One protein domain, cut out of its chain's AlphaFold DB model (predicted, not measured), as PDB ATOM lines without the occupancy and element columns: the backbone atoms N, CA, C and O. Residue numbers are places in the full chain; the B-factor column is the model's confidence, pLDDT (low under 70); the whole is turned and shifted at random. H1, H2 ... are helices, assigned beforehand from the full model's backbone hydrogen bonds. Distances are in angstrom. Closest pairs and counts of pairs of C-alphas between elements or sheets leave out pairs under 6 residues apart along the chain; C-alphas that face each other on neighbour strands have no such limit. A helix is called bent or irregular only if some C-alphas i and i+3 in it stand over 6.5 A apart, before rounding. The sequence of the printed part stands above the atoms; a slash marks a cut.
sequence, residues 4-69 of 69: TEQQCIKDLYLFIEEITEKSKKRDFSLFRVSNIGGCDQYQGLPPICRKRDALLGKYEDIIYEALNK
ATOM      1  N   THR A   4      32.970   6.556 215.422       93.12
ATOM      2  CA  THR A   4      31.820   7.160 216.107       93.12
ATOM      3  C   THR A   4      32.130   7.499 217.570       93.12
ATOM      4  O   THR A   4      31.750   8.569 218.028       93.12
ATOM      5  N   GLU A   5      32.891   6.669 218.287       94.00
ATOM      6  CA  GLU A   5      33.387   6.940 219.647       94.00
ATOM      7  C   GLU A   5      34.343   8.142 219.654       94.00
ATOM      8  O   GLU A   5      34.236   9.027 220.501       94.00
ATOM      9  N   GLN A   6      35.245   8.223 218.667       95.94
ATOM     10  CA  GLN A   6      36.109   9.394 218.462       95.94
ATOM     11  C   GLN A   6      35.299  10.667 218.222       95.94
ATOM     12  O   GLN A   6      35.609  11.714 218.792       95.94
ATOM     13  N   GLN A   7      34.252  10.577 217.402       97.12
ATOM     14  CA  GLN A   7      33.375  11.710 217.139       97.12
ATOM     15  C   GLN A   7      32.552  12.102 218.377       97.12
ATOM     16  O   GLN A   7      32.397  13.293 218.634       97.12
ATOM     17  N   CYS A   8      32.097  11.130 219.173       96.50
ATOM     18  CA  CYS A   8      31.430  11.363 220.455       96.50
ATOM     19  C   CYS A   8      32.325  12.165 221.406       96.50
ATOM     20  O   CYS A   8      31.932  13.234 221.871       96.50
ATOM     21  N   ILE A   9      33.568  11.715 221.614       96.25
ATOM     22  CA  ILE A   9      34.537  12.417 222.469       96.25
ATOM     23  C   ILE A   9      34.807  13.829 221.951       96.25
ATOM     24  O   ILE A   9      34.813  14.776 222.735       96.25
ATOM     25  N   LYS A  10      35.003  13.990 220.638       97.69
ATOM     26  CA  LYS A  10      35.232  15.303 220.027       97.69
ATOM     27  C   LYS A  10      34.051  16.246 220.258       97.69
ATOM     28  O   LYS A  10      34.266  17.382 220.666       97.69
ATOM     29  N   ASP A  11      32.826  15.797 220.005       97.81
ATOM     30  CA  ASP A  11      31.641  16.648 220.136       97.81
ATOM     31  C   ASP A  11      31.377  17.017 221.608       97.81
ATOM     32  O   ASP A  11      31.066  18.171 221.902       97.81
ATOM     33  N   LEU A  12      31.573  16.077 222.544       96.81
ATOM     34  CA  LEU A  12      31.516  16.344 223.988       96.81
ATOM     35  C   LEU A  12      32.582  17.354 224.421       96.81
ATOM     36  O   LEU A  12      32.282  18.289 225.164       96.81
ATOM     37  N   TYR A  13      33.810  17.202 223.926       97.75
ATOM     38  CA  TYR A  13      34.898  18.129 224.218       97.75
ATOM     39  C   TYR A  13      34.595  19.539 223.703       97.75
ATOM     40  O   TYR A  13      34.703  20.499 224.462       97.75
ATOM     41  N   LEU A  14      34.144  19.667 222.452       98.00
ATOM     42  CA  LEU A  14      33.775  20.957 221.862       98.00
ATOM     43  C   LEU A  14      32.614  21.625 222.610       98.00
ATOM     44  O   LEU A  14      32.592  22.846 222.755       98.00
ATOM     45  N   PHE A  15      31.659  20.845 223.123       97.56
ATOM     46  CA  PHE A  15      30.579  21.380 223.949       97.56
ATOM     47  C   PHE A  15      31.095  21.955 225.278       97.56
ATOM     48  O   PHE A  15      30.702  23.054 225.677       97.56
ATOM     49  N   ILE A  16      32.020  21.258 225.945       96.75
ATOM     50  CA  ILE A  16      32.684  21.750 227.164       96.75
ATOM     51  C   ILE A  16      33.533  22.992 226.860       96.75
ATOM     52  O   ILE A  16      33.544  23.944 227.648       96.75
ATOM     53  N   GLU A  17      34.223  23.011 225.722       97.56
ATOM     54  CA  GLU A  17      35.009  24.155 225.266       97.56
ATOM     55  C   GLU A  17      34.117  25.385 225.033       97.56
ATOM     56  O   GLU A  17      34.422  26.457 225.553       97.56
ATOM     57  N   GLU A  18      32.966  25.231 224.362       96.19
ATOM     58  CA  GLU A  18      31.983  26.309 224.163       96.19
ATOM     59  C   GLU A  18      31.549  26.921 225.506       96.19
ATOM     60  O   GLU A  18      31.538  28.146 225.668       96.19
ATOM     61  N   ILE A  19      31.221  26.072 226.486       96.06
ATOM     62  CA  ILE A  19      30.834  26.502 227.836       96.06
ATOM     63  C   ILE A  19      31.982  27.253 228.517       96.06
ATOM     64  O   ILE A  19      31.776  28.318 229.105       96.06
ATOM     65  N   THR A  20      33.193  26.712 228.426       96.50
ATOM     66  CA  THR A  20      34.387  27.261 229.073       96.50
ATOM     67  C   THR A  20      34.752  28.626 228.496       96.50
ATOM     68  O   THR A  20      34.976  29.576 229.248       96.50
ATOM     69  N   GLU A  21      34.756  28.765 227.170       96.75
ATOM     70  CA  GLU A  21      35.074  30.022 226.488       96.75
ATOM     71  C   GLU A  21      34.036  31.114 226.760       96.75
ATOM     72  O   GLU A  21      34.392  32.278 226.973       96.75
ATOM     73  N   LYS A  22      32.751  30.755 226.830       95.25
ATOM     74  CA  LYS A  22      31.694  31.689 227.239       95.25
ATOM     75  C   LYS A  22      31.840  32.109 228.700       95.25
ATOM     76  O   LYS A  22      31.773  33.300 229.002       95.25
ATOM     77  N   SER A  23      32.136  31.162 229.590       93.62
ATOM     78  CA  SER A  23      32.370  31.429 231.015       93.62
ATOM     79  C   SER A  23      33.547  32.389 231.243       93.62
ATOM     80  O   SER A  23      33.398  33.385 231.954       93.62
ATOM     81  N   LYS A  24      34.682  32.189 230.552       96.19
ATOM     82  CA  LYS A  24      35.838  33.112 230.586       96.19
ATOM     83  C   LYS A  24      35.462  34.545 230.196       96.19
ATOM     84  O   LYS A  24      35.978  35.500 230.770       96.19
ATOM     85  N   LYS A  25      34.536  34.699 229.246       97.00
ATOM     86  CA  LYS A  25      34.021  35.996 228.775       97.00
ATOM     87  C   LYS A  25      32.884  36.554 229.640       97.00
ATOM     88  O   LYS A  25      32.340  37.603 229.306       97.00
ATOM     89  N   ARG A  26      32.518  35.876 230.737       94.25
ATOM     90  CA  ARG A  26      31.334  36.176 231.570       94.25
ATOM     91  C   ARG A  26      30.028  36.201 230.760       94.25
ATOM     92  O   ARG A  26      29.064  36.870 231.135       94.25
ATOM     93  N   ASP A  27      29.994  35.468 229.650       95.38
ATOM     94  CA  ASP A  27      28.815  35.286 228.812       95.38
ATOM     95  C   ASP A  27      27.989  34.108 229.347       95.38
ATOM     96  O   ASP A  27      28.305  32.940 229.132       95.38
ATOM     97  N   PHE A  28      26.894  34.425 230.037       91.00
ATOM     98  CA  PHE A  28      25.975  33.432 230.597       91.00
ATOM     99  C   PHE A  28      24.764  33.149 229.697       91.00
ATOM    100  O   PHE A  28      23.773  32.596 230.168       91.00
ATOM    101  N   SER A  29      24.814  33.510 228.410       91.62
ATOM    102  CA  SER A  29      23.703  33.306 227.462       91.62
ATOM    103  C   SER A  29      23.214  31.856 227.375       91.62
ATOM    104  O   SER A  29      22.021  31.635 227.203       91.62
ATOM    105  N   LEU A  30      24.095  30.865 227.552       91.81
ATOM    106  CA  LEU A  30      23.710  29.445 227.563       91.81
ATOM    107  C   LEU A  30      22.930  29.022 228.817       91.81
ATOM    108  O   LEU A  30      22.186  28.044 228.771       91.81
ATOM    109  N   PHE A  31      23.104  29.745 229.921       92.00
ATOM    110  CA  PHE A  31      22.552  29.411 231.237       92.00
ATOM    111  C   PHE A  31      21.340  30.263 231.615       92.00
ATOM    112  O   PHE A  31      20.648  29.958 232.582       92.00
ATOM    113  N   ARG A  32      21.069  31.332 230.862       89.50
ATOM    114  CA  ARG A  32      19.906  32.190 231.083       89.50
ATOM    115  C   ARG A  32      18.703  31.634 230.337       89.50
ATOM    116  O   ARG A  32      18.765  31.412 229.131       89.50
ATOM    117  N   VAL A  33      17.610  31.444 231.068       84.31
ATOM    118  CA  VAL A  33      16.303  31.126 230.486       84.31
ATOM    119  C   VAL A  33      15.905  32.266 229.549       84.31
ATOM    120  O   VAL A  33      15.991  33.439 229.919       84.31
ATOM    121  N   SER A  34      15.514  31.939 228.320       70.94
ATOM    122  CA  SER A  34      14.964  32.928 227.399       70.94
ATOM    123  C   SER A  34      13.520  33.245 227.793       70.94
ATOM    124  O   SER A  34      12.723  32.350 228.054       70.94
ATOM    125  N   ASN A  35      13.143  34.526 227.768       67.88
ATOM    126  CA  ASN A  35      11.754  34.962 227.990       67.88
ATOM    127  C   ASN A  35      10.824  34.645 226.796       67.88
ATOM    128  O   ASN A  35       9.721  35.179 226.712       67.88
ATOM    129  N   ILE A  36      11.280  33.843 225.830       62.97
ATOM    130  CA  ILE A  36      10.553  33.574 224.589       62.97
ATOM    131  C   ILE A  36       9.663  32.353 224.809       62.97
ATOM    132  O   ILE A  36      10.150  31.252 225.060       62.97
ATOM    133  N   GLY A  37       8.352  32.582 224.729       66.25
ATOM    134  CA  GLY A  37       7.323  31.554 224.814       66.25
ATOM    135  C   GLY A  37       7.322  30.619 223.601       66.25
ATOM    136  O   GLY A  37       7.570  31.032 222.470       66.25
ATOM    137  N   GLY A  38       7.012  29.355 223.867       68.75
ATOM    138  CA  GLY A  38       6.816  28.265 222.911       68.75
ATOM    139  C   GLY A  38       6.059  27.130 223.608       68.75
ATOM    140  O   GLY A  38       5.776  27.256 224.791       68.75
ATOM    141  N   CYS A  39       5.722  26.049 222.907       77.38
ATOM    142  CA  CYS A  39       5.044  24.872 223.476       77.38
ATOM    143  C   CYS A  39       5.876  23.602 223.219       77.38
ATOM    144  O   CYS A  39       5.361  22.594 222.737       77.38
ATOM    145  N   ASP A  40       7.191  23.683 223.448       84.75
ATOM    146  CA  ASP A  40       8.106  22.545 223.320       84.75
ATOM    147  C   ASP A  40       8.649  22.093 224.682       84.75
ATOM    148  O   ASP A  40       8.537  22.799 225.682       84.75
ATOM    149  N   GLN A  41       9.242  20.896 224.721       87.25
ATOM    150  CA  GLN A  41       9.778  20.274 225.941       87.25
ATOM    151  C   GLN A  41      10.892  21.082 226.637       87.25
ATOM    152  O   GLN A  41      11.242  20.789 227.776       87.25
ATOM    153  N   TYR A  42      11.457  22.090 225.966       89.44
ATOM    154  CA  TYR A  42      12.483  22.978 226.506       89.44
ATOM    155  C   TYR A  42      11.929  24.347 226.919       89.44
ATOM    156  O   TYR A  42      12.708  25.253 227.227       89.44
ATOM    157  N   GLN A  43      10.605  24.530 226.931       87.69
ATOM    158  CA  GLN A  43       9.982  25.763 227.396       87.69
ATOM    159  C   GLN A  43      10.407  26.075 228.840       87.69
ATOM    160  O   GLN A  43      10.294  25.243 229.736       87.69
ATOM    161  N   GLY A  44      10.898  27.296 229.066       86.88
ATOM    162  CA  GLY A  44      11.373  27.731 230.383       86.88
ATOM    163  C   GLY A  44      12.727  27.143 230.802       86.88
ATOM    164  O   GLY A  44      13.181  27.422 231.911       86.88
ATOM    165  N   LEU A  45      13.398  26.375 229.935       90.31
ATOM    166  CA  LEU A  45      14.741  25.857 230.189       90.31
ATOM    167  C   LEU A  45      15.816  26.721 229.508       90.31
ATOM    168  O   LEU A  45      15.582  27.288 228.438       90.31
ATOM    169  N   PRO A  46      17.028  26.821 230.087       92.12
ATOM    170  CA  PRO A  46      18.137  27.491 229.425       92.12
ATOM    171  C   PRO A  46      18.579  26.772 228.134       92.12
ATOM    172  O   PRO A  46      18.478  25.543 228.045       92.12
ATOM    173  N   PRO A  47      19.165  27.495 227.157       91.62
ATOM    174  CA  PRO A  47      19.618  26.918 225.887       91.62
ATOM    175  C   PRO A  47      20.569  25.717 226.016       91.62
ATOM    176  O   PRO A  47      20.600  24.857 225.132       91.62
ATOM    177  N   ILE A  48      21.336  25.636 227.110       94.50
ATOM    178  CA  ILE A  48      22.252  24.519 227.371       94.50
ATOM    179  C   ILE A  48      21.536  23.166 227.466       94.50
ATOM    180  O   ILE A  48      22.100  22.168 227.026       94.50
ATOM    181  N   CYS A  49      20.300  23.117 227.977       93.50
ATOM    182  CA  CYS A  49      19.552  21.869 228.142       93.50
ATOM    183  C   CYS A  49      19.278  21.215 226.787       93.50
ATOM    184  O   CYS A  49      19.611  20.053 226.582       93.50
ATOM    185  N   ARG A  50      18.784  21.999 225.820       93.62
ATOM    186  CA  ARG A  50      18.529  21.524 224.454       93.62
ATOM    187  C   ARG A  50      19.804  21.045 223.764       93.62
ATOM    188  O   ARG A  50      19.798  19.994 223.133       93.62
ATOM    189  N   LYS A  51      20.898  21.807 223.887       94.69
ATOM    190  CA  LYS A  51      22.199  21.438 223.303       94.69
ATOM    191  C   LYS A  51      22.743  20.140 223.903       94.69
ATOM    192  O   LYS A  51      23.170  19.267 223.156       94.69
ATOM    193  N   ARG A  52      22.691  20.011 225.233       95.88
ATOM    194  CA  ARG A  52      23.102  18.807 225.960       95.88
ATOM    195  C   ARG A  52      22.290  17.600 225.503       95.88
ATOM    196  O   ARG A  52      22.880  16.596 225.135       95.88
ATOM    197  N   ASP A  53      20.966  17.703 225.498       95.94
ATOM    198  CA  ASP A  53      20.098  16.557 225.211       95.94
ATOM    199  C   ASP A  53      20.223  16.102 223.756       95.94
ATOM    200  O   ASP A  53      20.304  14.905 223.497       95.94
ATOM    201  N   ALA A  54      20.349  17.038 222.809       95.50
ATOM    202  CA  ALA A  54      20.637  16.705 221.416       95.50
ATOM    203  C   ALA A  54      21.978  15.963 221.261       95.50
ATOM    204  O   ALA A  54      22.085  15.034 220.461       95.50
ATOM    205  N   LEU A  55      23.000  16.366 222.022       96.44
ATOM    206  CA  LEU A  55      24.318  15.741 221.984       96.44
ATOM    207  C   LEU A  55      24.321  14.351 222.632       96.44
ATOM    208  O   LEU A  55      24.869  13.417 222.054       96.44
ATOM    209  N   LEU A  56      23.700  14.212 223.805       95.75
ATOM    210  CA  LEU A  56      23.597  12.934 224.507       95.75
ATOM    211  C   LEU A  56      22.740  11.941 223.718       95.75
ATOM    212  O   LEU A  56      23.163  10.806 223.540       95.75
ATOM    213  N   GLY A  57      21.603  12.376 223.166       96.12
ATOM    214  CA  GLY A  57      20.737  11.527 222.344       96.12
ATOM    215  C   GLY A  57      21.413  11.043 221.058       96.12
ATOM    216  O   GLY A  57      21.222   9.906 220.645       96.12
ATOM    217  N   LYS A  58      22.279  11.861 220.441       96.88
ATOM    218  CA  LYS A  58      23.061  11.455 219.257       96.88
ATOM    219  C   LYS A  58      24.010  10.281 219.538       96.88
ATOM    220  O   LYS A  58      24.329   9.534 218.615       96.88
ATOM    221  N   TYR A  59      24.488  10.148 220.774       97.00
ATOM    222  CA  TYR A  59      25.490   9.156 221.176       97.00
ATOM    223  C   TYR A  59      24.995   8.222 222.284       97.00
ATOM    224  O   TYR A  59      25.819   7.625 222.975       97.00
ATOM    225  N   GLU A  60      23.676   8.099 222.450       95.88
ATOM    226  CA  GLU A  60      23.044   7.391 223.566       95.88
ATOM    227  C   GLU A  60      23.594   5.971 223.727       95.88
ATOM    228  O   GLU A  60      24.095   5.639 224.799       95.88
ATOM    229  N   ASP A  61      23.627   5.189 222.645       93.81
ATOM    230  CA  ASP A  61      24.130   3.810 222.652       93.81
ATOM    231  C   ASP A  61      25.594   3.716 223.110       93.81
ATOM    232  O   ASP A  61      25.952   2.874 223.932       93.81
ATOM    233  N   ILE A  62      26.449   4.614 222.607       94.62
ATOM    234  CA  ILE A  62      27.888   4.629 222.915       94.62
ATOM    235  C   ILE A  62      28.114   5.006 224.377       94.62
ATOM    236  O   ILE A  62      28.944   4.408 225.059       94.62
ATOM    237  N   ILE A  63      27.388   6.016 224.858       93.50
ATOM    238  CA  ILE A  63      27.482   6.475 226.243       93.50
ATOM    239  C   ILE A  63      26.953   5.388 227.182       93.50
ATOM    240  O   ILE A  63      27.591   5.091 228.190       93.50
ATOM    241  N   TYR A  64      25.825   4.767 226.840       94.38
ATOM    242  CA  TYR A  64      25.234   3.685 227.615       94.38
ATOM    243  C   TYR A  64      26.176   2.481 227.718       94.38
ATOM    244  O   TYR A  64      26.386   1.964 228.816       94.38
ATOM    245  N   GLU A  65      26.787   2.059 226.608       93.81
ATOM    246  CA  GLU A  65      27.767   0.970 226.606       93.81
ATOM    247  C   GLU A  65      29.003   1.315 227.449       93.81
ATOM    248  O   GLU A  65      29.510   0.461 228.172       93.81
ATOM    249  N   ALA A  66      29.477   2.563 227.396       91.00
ATOM    250  CA  ALA A  66      30.640   3.002 228.163       91.00
ATOM    251  C   ALA A  66      30.380   3.094 229.678       91.00
ATOM    252  O   ALA A  66      31.302   2.868 230.454       91.00
ATOM    253  N   LEU A  67      29.157   3.440 230.102       91.62
ATOM    254  CA  LEU A  67      28.800   3.591 231.521       91.62
ATOM    255  C   LEU A  67      28.443   2.271 232.219       91.62
ATOM    256  O   LEU A  67      28.517   2.204 233.443       91.62
ATOM    257  N   ASN A  68      28.030   1.253 231.463       92.31
ATOM    258  CA  ASN A  68      27.595  -0.042 232.000       92.31
ATOM    259  C   ASN A  68      28.600  -1.182 231.742       92.31
ATOM    260  O   ASN A  68      28.275  -2.348 231.977       92.31
ATOM    261  N   LYS A  69      29.794  -0.852 231.244       61.72
ATOM    262  CA  LYS A  69      30.957  -1.746 231.195       61.72
ATOM    263  C   LYS A  69      31.810  -1.587 232.444       61.72
ATOM    264  O   LYS A  69      32.343  -2.625 232.890       61.72
TER     265      LYS A  69
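This is residues 4 to 69 of the 69 residues of an uncharacterized protein of Clostridium sp. ASBs410 (UniProt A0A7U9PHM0). Two helices, the long H1 and the shorter H2, lie side by side and run opposite ways; the short H3 turns crosswise at the end of H2, near the beginning of H1, and a long loop, residues 25 to 46, joins H1 to H2 at the other end. The helices come close with few contacts, and the arrangement is a loose one. The printed part has 66 residues with three named helices, in the order H1, H2, H3, and no named strand; the class is all helix. The whole is loose, with a radius of gyration of the C-alphas of 14.1 A, and flat, its C-alphas spanning 40 by 32 by 17 A.

Begin with H1, residues 4 to 24, the longest helix, and look from it to H2, residues 47 to 58. The two are close but not clearly touching: their closest C-alphas, those of Leu 12 and Leu 55, are 7.5 A apart. Their lines stand at a shallow tilt of 10 degrees, and they run opposite ways. Now look at H3, residues 60 to 67, which is close to H1 but not clearly touching it, with the C-alphas of Glu 5 and Ile 62 the closest at 6.8 A. The lines of H1 and H3 are about perpendicular, at 88 degrees. H3 is also close to H2 but not clearly touching it; the closest C-alphas are those of Leu 56 and Ile 63, 7.7 A apart, and the lines are about perpendicular at 84 degrees. In the backbones of H1, H2 and H3, every O i to N i+4 pair is within hydrogen-bond range.

Find C-alpha 4 at (31.820, 7.160, 216.107); from there H1 runs through 21 residues to C-alpha 24 at (35.838, 33.112, 230.586), 30.0 A away. Go on to C-alpha 47 at (19.618, 26.918, 225.887), where H2 begins; its 12 residues measure 17.2 A from first to last C-alpha. H3 has 8 residues and ends at C-alpha 67, at (28.800, 3.591, 231.521), 10.5 A from its first C-alpha. No helix is bent.

The two C-alphas farthest apart are those of Asn 35 and Lys 69, at 41.6 A, while the first and last printed C-alphas, those of Thr 4 and Lys 69, are 17.5 A apart. Between H1 and H2 you cross a long link of 22 residues, whose C-alphas lie 9 to 21 A from the mean of the C-alphas; H2 and H3 are joined by a tight link of one residue, Tyr 59. The printed part has no cut and ends at the chain's last residue. Its mean pLDDT is 91.3; look for values under 70 at residues 35 to 38 and at residue 69.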